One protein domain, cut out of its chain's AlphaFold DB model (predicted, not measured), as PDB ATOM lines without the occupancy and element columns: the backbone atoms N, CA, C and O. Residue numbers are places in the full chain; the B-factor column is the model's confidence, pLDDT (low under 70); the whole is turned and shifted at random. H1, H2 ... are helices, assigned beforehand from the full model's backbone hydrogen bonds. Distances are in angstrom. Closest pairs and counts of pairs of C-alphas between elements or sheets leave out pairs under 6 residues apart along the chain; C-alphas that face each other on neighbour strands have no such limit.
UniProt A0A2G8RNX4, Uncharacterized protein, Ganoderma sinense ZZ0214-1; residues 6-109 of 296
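What this domain is: This is residues 6 to 109 of the 296 residues of an uncharacterized protein of Ganoderma sinense ZZ0214-1 (UniProt A0A2G8RNX4). This model is a long helical hairpin: two long helices, H1 and H2, side by side and crossing at a shallow angle, with a loop of residues 67 to 72 joining them at one end. At the other end lies a head of loops, residues 6 to 29, with the little helix H3 near it at the end of the printed part. The printed part has 104 residues with three named helices, in the order H1, H2, H3, and no named strand; its class is all helix. It is extended, with a radius of gyration of the C-alphas of 20.2 A, and its outline is a rod that spans 65 by 24 by 17 A.

Where its parts are: Start at C-alpha 6, at (14.756, -19.750, 42.539); from there residues 6 to 29 run with no named element. Find C-alpha 30 at (25.777, -23.962, 42.595), where H1 begins; it holds residues 30 to 66 and measures 54.9 A from first to last C-alpha. Next look at C-alpha 73, at (56.137, -15.438, 0.437), where H2 begins; it holds residues 73 to 103 and is 45.0 A long. H3, residues 105 to 109, is a short helix that ends at C-alpha 109, at (23.974, -7.353, 34.713).

How they stand to each other: Look first at H1 and H2, which touch with 39 pairs of C-alphas within 8 A. Their closest C-alphas are those of Tyr 43 and Ala 93, 4.4 A apart. They run opposite ways at a shallow tilt of 29 degrees and form a helical hairpin. Going on to H3, you find it close to H2 but not clearly touching; their closest C-alphas are those of Glu 101 and Leu 108, 6.9 A apart. H1 and H3 are only just apart, with their closest C-alphas at 8.4 A. Along the backbones, every O i to N i+4 pair is within hydrogen-bond range in H2 and H3, and 30 of 33 are in H1.

The domain as a whole: The two C-alphas farthest apart are those of Glu 21 and Gly 69, at 65.6 A, while those of Arg 6 and Ala 109 are 17.3 A apart. Residues 65 to 70, of which 65 and 66 belong to H1, stand free. The link from H1 to H2 is short, with 6 residues, and the link from H2 to H3 is tight, with 1 residue. The printed part has no cut. Its mean pLDDT is 71.2, and 50 residues are under 70, among them residues 60 to 71, 82 to 88 and 105 to 109.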
ATOM      1  N   ARG A   6      14.528 -18.800  43.641       72.75
ATOM      2  CA  ARG A   6      14.756 -19.750  42.539       72.75
ATOM      3  C   ARG A   6      15.942 -19.303  41.683       72.75
ATOM      4  O   ARG A   6      16.146 -18.107  41.489       72.75
ATOM      5  N   CYS A   7      16.687 -20.268  41.152       75.62
ATOM      6  CA  CYS A   7      17.775 -20.040  40.210       75.62
ATOM      7  C   CYS A   7      17.281 -19.291  38.962       75.62
ATOM      8  O   CYS A   7      16.256 -19.634  38.371       75.62
ATOM      9  N   TYR A   8      18.028 -18.266  38.550       74.12
ATOM     10  CA  TYR A   8      17.678 -17.439  37.393       74.12
ATOM     11  C   TYR A   8      18.320 -17.895  36.076       74.12
ATOM     12  O   TYR A   8      18.101 -17.241  35.055       74.12
ATOM     13  N   ALA A   9      19.078 -18.997  36.079       74.00
ATOM     14  CA  ALA A   9      19.640 -19.562  34.857       74.00
ATOM     15  C   ALA A   9      18.534 -19.980  33.883       74.00
ATOM     16  O   ALA A   9      17.520 -20.569  34.282       74.00
ATOM     17  N   LEU A  10      18.766 -19.706  32.603       75.19
ATOM     18  CA  LEU A  10      17.988 -20.271  31.513       75.19
ATOM     19  C   LEU A  10      18.648 -21.578  31.071       75.19
ATOM     20  O   LEU A  10      19.858 -21.648  30.860       75.19
ATOM     21  N   LEU A  11      17.839 -22.626  30.942       71.56
ATOM     22  CA  LEU A  11      18.277 -23.891  30.360       71.56
ATOM     23  C   LEU A  11      18.664 -23.670  28.891       71.56
ATOM     24  O   LEU A  11      18.178 -22.731  28.263       71.56
ATOM     25  N   ALA A  12      19.480 -24.561  28.322       59.66
ATOM     26  CA  ALA A  12      20.024 -24.448  26.960       59.66
ATOM     27  C   ALA A  12      18.970 -24.240  25.843       59.66
ATOM     28  O   ALA A  12      19.300 -23.799  24.751       59.66
ATOM     29  N   SER A  13      17.688 -24.512  26.112       60.75
ATOM     30  CA  SER A  13      16.563 -24.216  25.213       60.75
ATOM     31  C   SER A  13      16.071 -22.756  25.253       60.75
ATOM     32  O   SER A  13      15.115 -22.416  24.554       60.75
ATOM     33  N   GLY A  14      16.647 -21.897  26.101       55.66
ATOM     34  CA  GLY A  14      16.353 -20.462  26.233       55.66
ATOM     35  C   GLY A  14      14.974 -20.108  26.809       55.66
ATOM     36  O   GLY A  14      14.690 -18.939  27.056       55.66
ATOM     37  N   ARG A  15      14.091 -21.094  27.031       57.38
ATOM     38  CA  ARG A  15      12.678 -20.864  27.404       57.38
ATOM     39  C   ARG A  15      12.317 -21.282  28.823       57.38
ATOM     40  O   ARG A  15      11.287 -20.852  29.337       57.38
ATOM     41  N   GLN A  16      13.130 -22.118  29.457       65.88
ATOM     42  CA  GLN A  16      12.841 -22.663  30.780       65.88
ATOM     43  C   GLN A  16      13.865 -22.176  31.797       65.88
ATOM     44  O   GLN A  16      15.066 -22.205  31.545       65.88
ATOM     45  N   LYS A  17      13.367 -21.728  32.949       72.44
ATOM     46  CA  LYS A  17      14.199 -21.347  34.091       72.44
ATOM     47  C   LYS A  17      14.542 -22.583  34.906       72.44
ATOM     48  O   LYS A  17      13.700 -23.467  35.071       72.44
ATOM     49  N   CYS A  18      15.752 -22.616  35.446       79.00
ATOM     50  CA  CYS A  18      16.144 -23.629  36.410       79.00
ATOM     51  C   CYS A  18      15.183 -23.627  37.619       79.00
ATOM     52  O   CYS A  18      14.845 -22.577  38.167       79.00
ATOM     53  N   ALA A  19      14.728 -24.813  38.031       79.38
ATOM     54  CA  ALA A  19      13.813 -24.974  39.164       79.38
ATOM     55  C   ALA A  19      14.528 -25.061  40.525       79.38
ATOM     56  O   ALA A  19      13.861 -25.047  41.558       79.38
ATOM     57  N   LEU A  20      15.862 -25.161  40.527       82.00
ATOM     58  CA  LEU A  20      16.661 -25.335  41.737       82.00
ATOM     59  C   LEU A  20      16.683 -24.066  42.590       82.00
ATOM     60  O   LEU A  20      16.584 -22.944  42.085       82.00
ATOM     61  N   GLU A  21      16.852 -24.252  43.894       80.50
ATOM     62  CA  GLU A  21      17.054 -23.147  44.823       80.50
ATOM     63  C   GLU A  21      18.444 -22.524  44.641       80.50
ATOM     64  O   GLU A  21      19.440 -23.203  44.382       80.50
ATOM     65  N   ALA A  22      18.502 -21.203  44.770       71.00
ATOM     66  CA  ALA A  22      19.711 -20.408  44.690       71.00
ATOM     67  C   ALA A  22      19.905 -19.615  45.990       71.00
ATOM     68  O   ALA A  22      18.936 -19.061  46.526       71.00
ATOM     69  N   PRO A  23      21.154 -19.479  46.475       66.88
ATOM     70  CA  PRO A  23      21.462 -18.545  47.542       66.88
ATOM     71  C   PRO A  23      21.068 -17.121  47.115       66.88
ATOM     72  O   PRO A  23      21.403 -16.713  45.994       66.88
ATOM     73  N   PRO A  24      20.437 -16.325  47.998       59.94
ATOM     74  CA  PRO A  24      19.958 -14.981  47.663       59.94
ATOM     75  C   PRO A  24      21.080 -14.025  47.227       59.94
ATOM     76  O   PRO A  24      20.828 -13.048  46.531       59.94
ATOM     77  N   THR A  25      22.330 -14.315  47.596       61.34
ATOM     78  CA  THR A  25      23.517 -13.529  47.231       61.34
ATOM     79  C   THR A  25      24.051 -13.814  45.828       61.34
ATOM     80  O   THR A  25      24.733 -12.962  45.265       61.34
ATOM     81  N   LYS A  26      23.774 -14.995  45.258       61.41
ATOM     82  CA  LYS A  26      24.322 -15.424  43.957       61.41
ATOM     83  C   LYS A  26      23.277 -15.438  42.838       61.41
ATOM     84  O   LYS A  26      23.630 -15.280  41.670       61.41
ATOM     85  N   GLY A  27      22.000 -15.667  43.160       69.38
ATOM     86  CA  GLY A  27      20.920 -15.769  42.167       69.38
ATOM     87  C   GLY A  27      21.035 -16.964  41.198       69.38
ATOM     88  O   GLY A  27      20.191 -17.123  40.319       69.38
ATOM     89  N   LEU A  28      22.050 -17.820  41.354       77.44
ATOM     90  CA  LEU A  28      22.220 -19.096  40.656       77.44
ATOM     91  C   LEU A  28      22.340 -20.217  41.686       77.44
ATOM     92  O   LEU A  28      22.914 -20.007  42.757       77.44
ATOM     93  N   CYS A  29      21.831 -21.405  41.358       83.19
ATOM     94  CA  CYS A  29      22.229 -22.607  42.085       83.19
ATOM     95  C   CYS A  29      23.715 -22.899  41.813       83.19
ATOM     96  O   CYS A  29      24.295 -22.368  40.864       83.19
ATOM     97  N   GLN A  30      24.333 -23.730  42.651       82.75
ATOM     98  CA  GLN A  30      25.777 -23.962  42.595       82.75
ATOM     99  C   GLN A  30      26.238 -24.504  41.229       82.75
ATOM    100  O   GLN A  30      27.182 -23.968  40.667       82.75
ATOM    101  N   GLU A  31      25.507 -25.455  40.642       86.88
ATOM    102  CA  GLU A  31      25.823 -26.023  39.319       86.88
ATOM    103  C   GLU A  31      25.873 -24.955  38.215       86.88
ATOM    104  O   GLU A  31      26.854 -24.839  37.485       86.88
ATOM    105  N   HIS A  32      24.839 -24.117  38.130       86.19
ATOM    106  CA  HIS A  32      24.763 -23.045  37.136       86.19
ATOM    107  C   HIS A  32      25.760 -21.914  37.414       86.19
ATOM    108  O   HIS A  32      26.173 -21.214  36.494       86.19
ATOM    109  N   TYR A  33      26.140 -21.712  38.678       84.50
ATOM    110  CA  TYR A  33      27.182 -20.759  39.043       84.50
ATOM    111  C   TYR A  33      28.559 -21.225  38.562       84.50
ATOM    112  O   TYR A  33      29.300 -20.428  37.989       84.50
ATOM    113  N   ASP A  34      28.877 -22.506  38.740       86.06
ATOM    114  CA  ASP A  34      30.140 -23.089  38.281       86.06
ATOM    115  C   ASP A  34      30.211 -23.118  36.747       86.06
ATOM    116  O   ASP A  34      31.231 -22.759  36.157       86.06
ATOM    117  N   GLU A  35      29.093 -23.427  36.087       88.06
ATOM    118  CA  GLU A  35      28.972 -23.334  34.633       88.06
ATOM    119  C   GLU A  35      29.167 -21.899  34.120       88.06
ATOM    120  O   GLU A  35      29.939 -21.675  33.183       88.06
ATOM    121  N   TYR A  36      28.522 -20.916  34.757       85.38
ATOM    122  CA  TYR A  36      28.720 -19.501  34.447       85.38
ATOM    123  C   TYR A  36      30.195 -19.103  34.565       85.38
ATOM    124  O   TYR A  36      30.723 -18.454  33.662       85.38
ATOM    125  N   LEU A  37      30.871 -19.496  35.650       85.56
ATOM    126  CA  LEU A  37      32.289 -19.190  35.853       85.56
ATOM    127  C   LEU A  37      33.173 -19.833  34.782       85.56
ATOM    128  O   LEU A  37      34.076 -19.174  34.271       85.56
ATOM    129  N   SER A  38      32.893 -21.084  34.414       88.56
ATOM    130  CA  SER A  38      33.624 -21.796  33.365       88.56
ATOM    131  C   SER A  38      33.487 -21.101  32.008       88.56
ATOM    132  O   SER A  38      34.488 -20.768  31.373       88.56
ATOM    133  N   LEU A  39      32.252 -20.816  31.578       84.81
ATOM    134  CA  LEU A  39      31.988 -20.135  30.305       84.81
ATOM    135  C   LEU A  39      32.558 -18.715  30.293       84.81
ATOM    136  O   LEU A  39      33.134 -18.285  29.291       84.81
ATOM    137  N   LYS A  40      32.447 -18.008  31.422       84.06
ATOM    138  CA  LYS A  40      33.032 -16.682  31.595       84.06
ATOM    139  C   LYS A  40      34.545 -16.700  31.436       84.06
ATOM    140  O   LYS A  40      35.082 -15.945  30.631       84.06
ATOM    141  N   SER A  41      35.217 -17.585  32.167       88.00
ATOM    142  CA  SER A  41      36.668 -17.737  32.094       88.00
ATOM    143  C   SER A  41      37.119 -18.067  30.671       88.00
ATOM    144  O   SER A  41      38.105 -17.506  30.197       88.00
ATOM    145  N   ALA A  42      36.388 -18.942  29.974       82.75
ATOM    146  CA  ALA A  42      36.719 -19.343  28.612       82.75
ATOM    147  C   ALA A  42      36.635 -18.172  27.622       82.75
ATOM    148  O   ALA A  42      37.570 -17.963  26.843       82.75
ATOM    149  N   TYR A  43      35.553 -17.379  27.649       83.12
ATOM    150  CA  TYR A  43      35.456 -16.241  26.730       83.12
ATOM    151  C   TYR A  43      36.434 -15.122  27.105       83.12
ATOM    152  O   TYR A  43      37.003 -14.514  26.205       83.12
ATOM    153  N   GLU A  44      36.679 -14.862  28.397       81.62
ATOM    154  CA  GLU A  44      37.654 -13.854  28.841       81.62
ATOM    155  C   GLU A  44      39.080 -14.228  28.425       81.62
ATOM    156  O   GLU A  44      39.854 -13.364  28.013       81.62
ATOM    157  N   GLN A  45      39.425 -15.515  28.484       89.31
ATOM    158  CA  GLN A  45      40.695 -16.011  27.969       89.31
ATOM    159  C   GLN A  45      40.793 -15.813  26.451       89.31
ATOM    160  O   GLN A  45      41.787 -15.264  25.976       89.31
ATOM    161  N   ALA A  46      39.756 -16.180  25.694       70.56
ATOM    162  CA  ALA A  46      39.729 -15.971  24.248       70.56
ATOM    163  C   ALA A  46      39.827 -14.480  23.869       70.56
ATOM    164  O   ALA A  46      40.474 -14.143  22.879       70.56
ATOM    165  N   THR A  47      39.233 -13.580  24.664       68.75
ATOM    166  CA  THR A  47      39.374 -12.126  24.496       68.75
ATOM    167  C   THR A  47      40.818 -11.681  24.697       68.75
ATOM    168  O   THR A  47      41.357 -11.018  23.819       68.75
ATOM    169  N   LYS A  48      41.477 -12.095  25.787       81.69
ATOM    170  CA  LYS A  48      42.889 -11.756  26.040       81.69
ATOM    171  C   LYS A  48      43.819 -12.282  24.948       81.69
ATOM    172  O   LYS A  48      44.744 -11.591  24.534       81.69
ATOM    173  N   GLU A  49      43.575 -13.503  24.471       80.88
ATOM    174  CA  GLU A  49      44.331 -14.096  23.363       80.88
ATOM    175  C   GLU A  49      44.122 -13.309  22.058       80.88
ATOM    176  O   GLU A  49      45.080 -13.087  21.321       80.88
ATOM    177  N   ALA A  50      42.899 -12.840  21.785       68.19
ATOM    178  CA  ALA A  50      42.625 -11.976  20.639       68.19
ATOM    179  C   ALA A  50      43.323 -10.610  20.768       68.19
ATOM    180  O   ALA A  50      43.986 -10.191  19.825       68.19
ATOM    181  N   GLU A  51      43.242  -9.951  21.928       73.25
ATOM    182  CA  GLU A  51      43.907  -8.665  22.206       73.25
ATOM    183  C   GLU A  51      45.433  -8.757  22.045       73.25
ATOM    184  O   GLU A  51      46.052  -7.872  21.457       73.25
ATOM    185  N   ALA A  52      46.051  -9.856  22.489       80.12
ATOM    186  CA  ALA A  52      47.482 -10.088  22.284       80.12
ATOM    187  C   ALA A  52      47.856 -10.189  20.792       80.12
ATOM    188  O   ALA A  52      48.923  -9.727  20.384       80.12
ATOM    189  N   LEU A  53      46.977 -10.763  19.965       69.62
ATOM    190  CA  LEU A  53      47.174 -10.863  18.517       69.62
ATOM    191  C   LEU A  53      46.911  -9.532  17.788       69.62
ATOM    192  O   LEU A  53      47.481  -9.323  16.719       69.62
ATOM    193  N   GLU A  54      46.115  -8.610  18.347       70.44
ATOM    194  CA  GLU A  54      45.891  -7.275  17.756       70.44
ATOM    195  C   GLU A  54      47.177  -6.459  17.653       70.44
ATOM    196  O   GLU A  54      47.373  -5.751  16.665       70.44
ATOM    197  N   ILE A  55      48.076  -6.601  18.630       75.19
ATOM    198  CA  ILE A  55      49.392  -5.950  18.611       75.19
ATOM    199  C   ILE A  55      50.176  -6.408  17.374       75.19
ATOM    200  O   ILE A  55      50.680  -5.588  16.611       75.19
ATOM    201  N   LEU A  56      50.192  -7.719  17.112       69.62
ATOM    202  CA  LEU A  56      50.877  -8.290  15.951       69.62
ATOM    203  C   LEU A  56      50.219  -7.869  14.630       69.62
ATOM    204  O   LEU A  56      50.908  -7.633  13.643       69.62
ATOM    205  N   LEU A  57      48.889  -7.735  14.595       66.56
ATOM    206  CA  LEU A  57      48.178  -7.239  13.414       66.56
ATOM    207  C   LEU A  57      48.494  -5.774  13.106       66.56
ATOM    208  O   LEU A  57      48.592  -5.413  11.932       66.56
ATOM    209  N   ALA A  58      48.656  -4.938  14.135       67.62
ATOM    210  CA  ALA A  58      49.073  -3.552  13.962       67.62
ATOM    211  C   ALA A  58      50.483  -3.471  13.351       67.62
ATOM    212  O   ALA A  58      50.696  -2.697  12.415       67.62
ATOM    213  N   ASP A  59      51.401  -4.332  13.798       71.38
ATOM    214  CA  ASP A  59      52.753  -4.431  13.242       71.38
ATOM    215  C   ASP A  59      52.741  -4.899  11.776       71.38
ATOM    216  O   ASP A  59      53.411  -4.299  10.933       71.38
ATOM    217  N   ILE A  60      51.939  -5.917  11.438       68.38
ATOM    218  CA  ILE A  60      51.766  -6.398  10.052       68.38
ATOM    219  C   ILE A  60      51.223  -5.280   9.155       68.38
ATOM    220  O   ILE A  60      51.731  -5.052   8.054       68.38
ATOM    221  N   ALA A  61      50.195  -4.564   9.621       64.50
ATOM    222  CA  ALA A  61      49.605  -3.457   8.878       64.50
ATOM    223  C   ALA A  61      50.618  -2.324   8.658       64.50
ATOM    224  O   ALA A  61      50.694  -1.782   7.558       64.50
ATOM    225  N   SER A  62      51.426  -1.998   9.672       68.12
ATOM    226  CA  SER A  62      52.461  -0.966   9.579       68.12
ATOM    227  C   SER A  62      53.575  -1.342   8.595       68.12
ATOM    228  O   SER A  62      53.958  -0.519   7.762       68.12
ATOM    229  N   LYS A  63      54.052  -2.596   8.615       68.06
ATOM    230  CA  LYS A  63      55.086  -3.089   7.686       68.06
ATOM    231  C   LYS A  63      54.615  -3.066   6.231       68.06
ATOM    232  O   LYS A  63      55.283  -2.485   5.380       68.06
ATOM    233  N   LYS A  64      53.411  -3.581   5.956       62.62
ATOM    234  CA  LYS A  64      52.852  -3.615   4.590       62.62
ATOM    235  C   LYS A  64      52.507  -2.243   4.020       62.62
ATOM    236  O   LYS A  64      52.451  -2.097   2.805       62.62
ATOM    237  N   MET A  65      52.289  -1.230   4.860       52.38
ATOM    238  CA  MET A  65      52.130   0.150   4.383       52.38
ATOM    239  C   MET A  65      53.445   0.763   3.878       52.38
ATOM    240  O   MET A  65      53.401   1.686   3.064       52.38
ATOM    241  N   ASN A  66      54.594   0.252   4.332       53.78
ATOM    242  CA  ASN A  66      55.913   0.812   4.032       53.78
ATOM    243  C   ASN A  66      56.650   0.082   2.894       53.78
ATOM    244  O   ASN A  66      57.544   0.666   2.278       53.78
ATOM    245  N   GLU A  67      56.271  -1.154   2.567       56.75
ATOM    246  CA  GLU A  67      56.922  -1.950   1.520       56.75
ATOM    247  C   GLU A  67      56.217  -1.792   0.161       56.75
ATOM    248  O   GLU A  67      55.063  -2.168  -0.026       56.75
ATOM    249  N   LYS A  68      56.925  -1.210  -0.818       49.44
ATOM    250  CA  LYS A  68      56.448  -1.032  -2.206       49.44
ATOM    251  C   LYS A  68      56.681  -2.251  -3.113       49.44
ATOM    252  O   LYS A  68      56.318  -2.197  -4.284       49.44
ATOM    253  N   GLY A  69      57.301  -3.316  -2.609       51.88
ATOM    254  CA  GLY A  69      57.565  -4.557  -3.340       51.88
ATOM    255  C   GLY A  69      56.886  -5.725  -2.637       51.88
ATOM    256  O   GLY A  69      56.812  -5.723  -1.414       51.88
ATOM    257  N   GLY A  70      56.353  -6.684  -3.401       55.09
ATOM    258  CA  GLY A  70      55.699  -7.873  -2.851       55.09
ATOM    259  C   GLY A  70      56.586  -8.547  -1.803       55.09
ATOM    260  O   GLY A  70      57.715  -8.918  -2.115       55.09
ATOM    261  N   GLY A  71      56.082  -8.630  -0.569       62.69
ATOM    262  CA  GLY A  71      56.805  -9.202   0.565       62.69
ATOM    263  C   GLY A  71      57.179 -10.665   0.342       62.69
ATOM    264  O   GLY A  71      56.592 -11.351  -0.502       62.69
ATOM    265  N   ASP A  72      58.155 -11.134   1.117       75.12
ATOM    266  CA  ASP A  72      58.617 -12.517   1.081       75.12
ATOM    267  C   ASP A  72      57.433 -13.502   1.253       75.12
ATOM    268  O   ASP A  72      56.621 -13.341   2.173       75.12
ATOM    269  N   PRO A  73      57.268 -14.512   0.374       66.31
ATOM    270  CA  PRO A  73      56.137 -15.438   0.437       66.31
ATOM    271  C   PRO A  73      55.987 -16.174   1.775       66.31
ATOM    272  O   PRO A  73      54.859 -16.499   2.166       66.31
ATOM    273  N   ASP A  74      57.091 -16.438   2.480       67.19
ATOM    274  CA  ASP A  74      57.058 -17.107   3.781       67.19
ATOM    275  C   ASP A  74      56.598 -16.153   4.897       67.19
ATOM    276  O   ASP A  74      55.784 -16.549   5.739       67.19
ATOM    277  N   GLU A  75      56.991 -14.877   4.851       71.12
ATOM    278  CA  GLU A  75      56.433 -13.832   5.723       71.12
ATOM    279  C   GLU A  75      54.929 -13.629   5.486       71.12
ATOM    280  O   GLU A  75      54.140 -13.618   6.435       71.12
ATOM    281  N   LEU A  76      54.488 -13.577   4.222       64.88
ATOM    282  CA  LEU A  76      53.063 -13.473   3.883       64.88
ATOM    283  C   LEU A  76      52.248 -14.659   4.422       64.88
ATOM    284  O   LEU A  76      51.097 -14.490   4.844       64.88
ATOM    285  N   ARG A  77      52.834 -15.863   4.436       65.50
ATOM    286  CA  ARG A  77      52.209 -17.058   5.014       65.50
ATOM    287  C   ARG A  77      52.131 -16.968   6.540       65.50
ATOM    288  O   ARG A  77      51.088 -17.305   7.105       65.50
ATOM    289  N   ALA A  78      53.192 -16.511   7.202       69.19
ATOM    290  CA  ALA A  78      53.212 -16.308   8.651       69.19
ATOM    291  C   ALA A  78      52.165 -15.270   9.098       69.19
ATOM    292  O   ALA A  78      51.395 -15.536  10.025       69.19
ATOM    293  N   ASP A  79      52.053 -14.151   8.378       72.81
ATOM    294  CA  ASP A  79      51.016 -13.138   8.598       72.81
ATOM    295  C   ASP A  79      49.608 -13.730   8.473       72.81
ATOM    296  O   ASP A  79      48.738 -13.489   9.315       72.81
ATOM    297  N   GLY A  80      49.381 -14.545   7.436       61.91
ATOM    298  CA  GLY A  80      48.108 -15.227   7.213       61.91
ATOM    299  C   GLY A  80      47.701 -16.123   8.388       61.91
ATOM    300  O   GLY A  80      46.531 -16.143   8.776       61.91
ATOM    301  N   ILE A  81      48.664 -16.809   9.013       70.69
ATOM    302  CA  ILE A  81      48.428 -17.638  10.205       70.69
ATOM    303  C   ILE A  81      48.026 -16.772  11.406       70.69
ATOM    304  O   ILE A  81      47.115 -17.146  12.149       70.69
ATOM    305  N   ILE A  82      48.669 -15.618  11.603       67.25
ATOM    306  CA  ILE A  82      48.353 -14.689  12.702       67.25
ATOM    307  C   ILE A  82      46.932 -14.135  12.542       67.25
ATOM    308  O   ILE A  82      46.148 -14.171  13.492       67.25
ATOM    309  N   VAL A  83      46.566 -13.703  11.331       65.94
ATOM    310  CA  VAL A  83      45.213 -13.220  11.011       65.94
ATOM    311  C   VAL A  83      44.166 -14.309  11.250       65.94
ATOM    312  O   VAL A  83      43.151 -14.054  11.901       65.94
ATOM    313  N   ALA A  84      44.413 -15.533  10.775       65.06
ATOM    314  CA  ALA A  84      43.497 -16.654  10.969       65.06
ATOM    315  C   ALA A  84      43.278 -16.963  12.458       65.06
ATOM    316  O   ALA A  84      42.133 -17.091  12.900       65.06
ATOM    317  N   LYS A  85      44.358 -17.000  13.250       66.44
ATOM    318  CA  LYS A  85      44.283 -17.204  14.704       66.44
ATOM    319  C   LYS A  85      43.521 -16.079  15.396       66.44
ATOM    320  O   LYS A  85      42.676 -16.363  16.239       66.44
ATOM    321  N   TYR A  86      43.752 -14.820  15.028       65.00
ATOM    322  CA  TYR A  86      43.009 -13.696  15.603       65.00
ATOM    323  C   TYR A  86      41.503 -13.836  15.360       65.00
ATOM    324  O   TYR A  86      40.710 -13.734  16.297       65.00
ATOM    325  N   ILE A  87      41.106 -14.153  14.122       64.25
ATOM    326  CA  ILE A  87      39.698 -14.368  13.762       64.25
ATOM    327  C   ILE A  87      39.098 -15.520  14.578       64.25
ATOM    328  O   ILE A  87      38.006 -15.373  15.126       64.25
ATOM    329  N   GLU A  88      39.801 -16.647  14.695       66.56
ATOM    330  CA  GLU A  88      39.352 -17.811  15.467       66.56
ATOM    331  C   GLU A  88      39.117 -17.469  16.950       66.56
ATOM    332  O   GLU A  88      38.086 -17.838  17.531       66.56
ATOM    333  N   ARG A  89      40.049 -16.731  17.565       74.56
ATOM    334  CA  ARG A  89      39.968 -16.320  18.974       74.56
ATOM    335  C   ARG A  89      38.846 -15.313  19.196       74.56
ATOM    336  O   ARG A  89      38.041 -15.495  20.107       74.56
ATOM    337  N   LEU A  90      38.705 -14.333  18.303       68.06
ATOM    338  CA  LEU A  90      37.612 -13.361  18.335       68.06
ATOM    339  C   LEU A  90      36.245 -14.050  18.201       68.06
ATOM    340  O   LEU A  90      35.324 -13.765  18.965       68.06
ATOM    341  N   GLN A  91      36.102 -14.993  17.264       63.22
ATOM    342  CA  GLN A  91      34.873 -15.773  17.106       63.22
ATOM    343  C   GLN A  91      34.555 -16.597  18.354       63.22
ATOM    344  O   GLN A  91      33.395 -16.671  18.759       63.22
ATOM    345  N   SER A  92      35.569 -17.198  18.978       67.00
ATOM    346  CA  SER A  92      35.404 -17.969  20.212       67.00
ATOM    347  C   SER A  92      34.973 -17.083  21.382       67.00
ATOM    348  O   SER A  92      34.026 -17.434  22.083       67.00
ATOM    349  N   ALA A  93      35.567 -15.894  21.525       64.38
ATOM    350  CA  ALA A  93      35.155 -14.901  22.516       64.38
ATOM    351  C   ALA A  93      33.705 -14.433  22.298       64.38
ATOM    352  O   ALA A  93      32.914 -14.395  23.239       64.38
ATOM    353  N   ILE A  94      33.320 -14.131  21.051       70.25
ATOM    354  CA  ILE A  94      31.952 -13.708  20.711       70.25
ATOM    355  C   ILE A  94      30.944 -14.820  21.014       70.25
ATOM    356  O   ILE A  94      29.902 -14.544  21.605       70.25
ATOM    357  N   ARG A  95      31.235 -16.068  20.620       75.31
ATOM    358  CA  ARG A  95      30.350 -17.212  20.895       75.31
ATOM    359  C   ARG A  95      30.189 -17.438  22.394       75.31
ATOM    360  O   ARG A  95      29.057 -17.490  22.861       75.31
ATOM    361  N   GLY A  96      31.293 -17.498  23.140       71.06
ATOM    362  CA  GLY A  96      31.248 -17.717  24.585       71.06
ATOM    363  C   GLY A  96      30.517 -16.595  25.324       71.06
ATOM    364  O   GLY A  96      29.703 -16.856  26.205       71.06
ATOM    365  N   ARG A  97      30.711 -15.338  24.908       74.50
ATOM    366  CA  ARG A  97      29.969 -14.204  25.467       74.50
ATOM    367  C   ARG A  97      28.467 -14.294  25.188       74.50
ATOM    368  O   ARG A  97      27.684 -14.067  26.106       74.50
ATOM    369  N   LYS A  98      28.063 -14.627  23.956       75.50
ATOM    370  CA  LYS A  98      26.644 -14.820  23.608       75.50
ATOM    371  C   LYS A  98      26.013 -15.934  24.428       75.50
ATOM    372  O   LYS A  98      24.923 -15.754  24.952       75.50
ATOM    373  N   GLU A  99      26.721 -17.044  24.599       80.31
ATOM    374  CA  GLU A  99      26.238 -18.158  25.410       80.31
ATOM    375  C   GLU A  99      26.029 -17.743  26.875       80.31
ATOM    376  O   GLU A  99      25.003 -18.062  27.475       80.31
ATOM    377  N   VAL A 100      26.945 -16.953  27.444       76.44
ATOM    378  CA  VAL A 100      26.773 -16.396  28.794       76.44
ATOM    379  C   VAL A 100      25.597 -15.417  28.862       76.44
ATOM    380  O   VAL A 100      24.830 -15.456  29.824       76.44
ATOM    381  N   GLU A 101      25.429 -14.557  27.858       72.94
ATOM    382  CA  GLU A 101      24.316 -13.601  27.758       72.94
ATOM    383  C   GLU A 101      22.951 -14.301  27.666       72.94
ATOM    384  O   GLU A 101      22.002 -13.898  28.341       72.94
ATOM    385  N   GLU A 102      22.860 -15.367  26.873       76.12
ATOM    386  CA  GLU A 102      21.637 -16.143  26.670       76.12
ATOM    387  C   GLU A 102      21.275 -16.982  27.898       76.12
ATOM    388  O   GLU A 102      20.097 -17.103  28.237       76.12
ATOM    389  N   ARG A 103      22.269 -17.544  28.594       75.62
ATOM    390  CA  ARG A 103      22.038 -18.488  29.699       75.62
ATOM    391  C   ARG A 103      22.006 -17.828  31.078       75.62
ATOM    392  O   ARG A 103      21.263 -18.282  31.953       75.62
ATOM    393  N   PHE A 104      22.752 -16.737  31.272       78.69
ATOM    394  CA  PHE A 104      22.937 -16.062  32.567       78.69
ATOM    395  C   PHE A 104      22.751 -14.529  32.494       78.69
ATOM    396  O   PHE A 104      23.625 -13.762  32.923       78.69
ATOM    397  N   PRO A 105      21.597 -14.036  32.003       68.19
ATOM    398  CA  PRO A 105      21.392 -12.611  31.725       68.19
ATOM    399  C   PRO A 105      21.483 -11.706  32.969       68.19
ATOM    400  O   PRO A 105      21.901 -10.551  32.868       68.19
ATOM    401  N   LEU A 106      21.118 -12.205  34.158       67.25
ATOM    402  CA  LEU A 106      21.146 -11.415  35.398       67.25
ATOM    403  C   LEU A 106      22.549 -11.296  36.004       67.25
ATOM    404  O   LEU A 106      22.870 -10.282  36.620       67.25
ATOM    405  N   GLN A 107      23.403 -12.299  35.820       66.12
ATOM    406  CA  GLN A 107      24.755 -12.325  36.377       66.12
ATOM    407  C   GLN A 107      25.680 -11.405  35.592       66.12
ATOM    408  O   GLN A 107      26.503 -10.712  36.186       66.12
ATOM    409  N   LEU A 108      25.481 -11.308  34.276       56.50
ATOM    410  CA  LEU A 108      26.145 -10.286  33.479       56.50
ATOM    411  C   LEU A 108      25.745  -8.875  33.942       56.50
ATOM    412  O   LEU A 108      26.611  -8.024  34.130       56.50
ATOM    413  N   ALA A 109      24.456  -8.640  34.209       56.06
ATOM    414  CA  ALA A 109      23.974  -7.353  34.713       56.06
ATOM    415  C   ALA A 109      24.529  -7.012  36.113       56.06
ATOM    416  O   ALA A 109      24.871  -5.857  36.367       56.06
TER     417      ALA A 109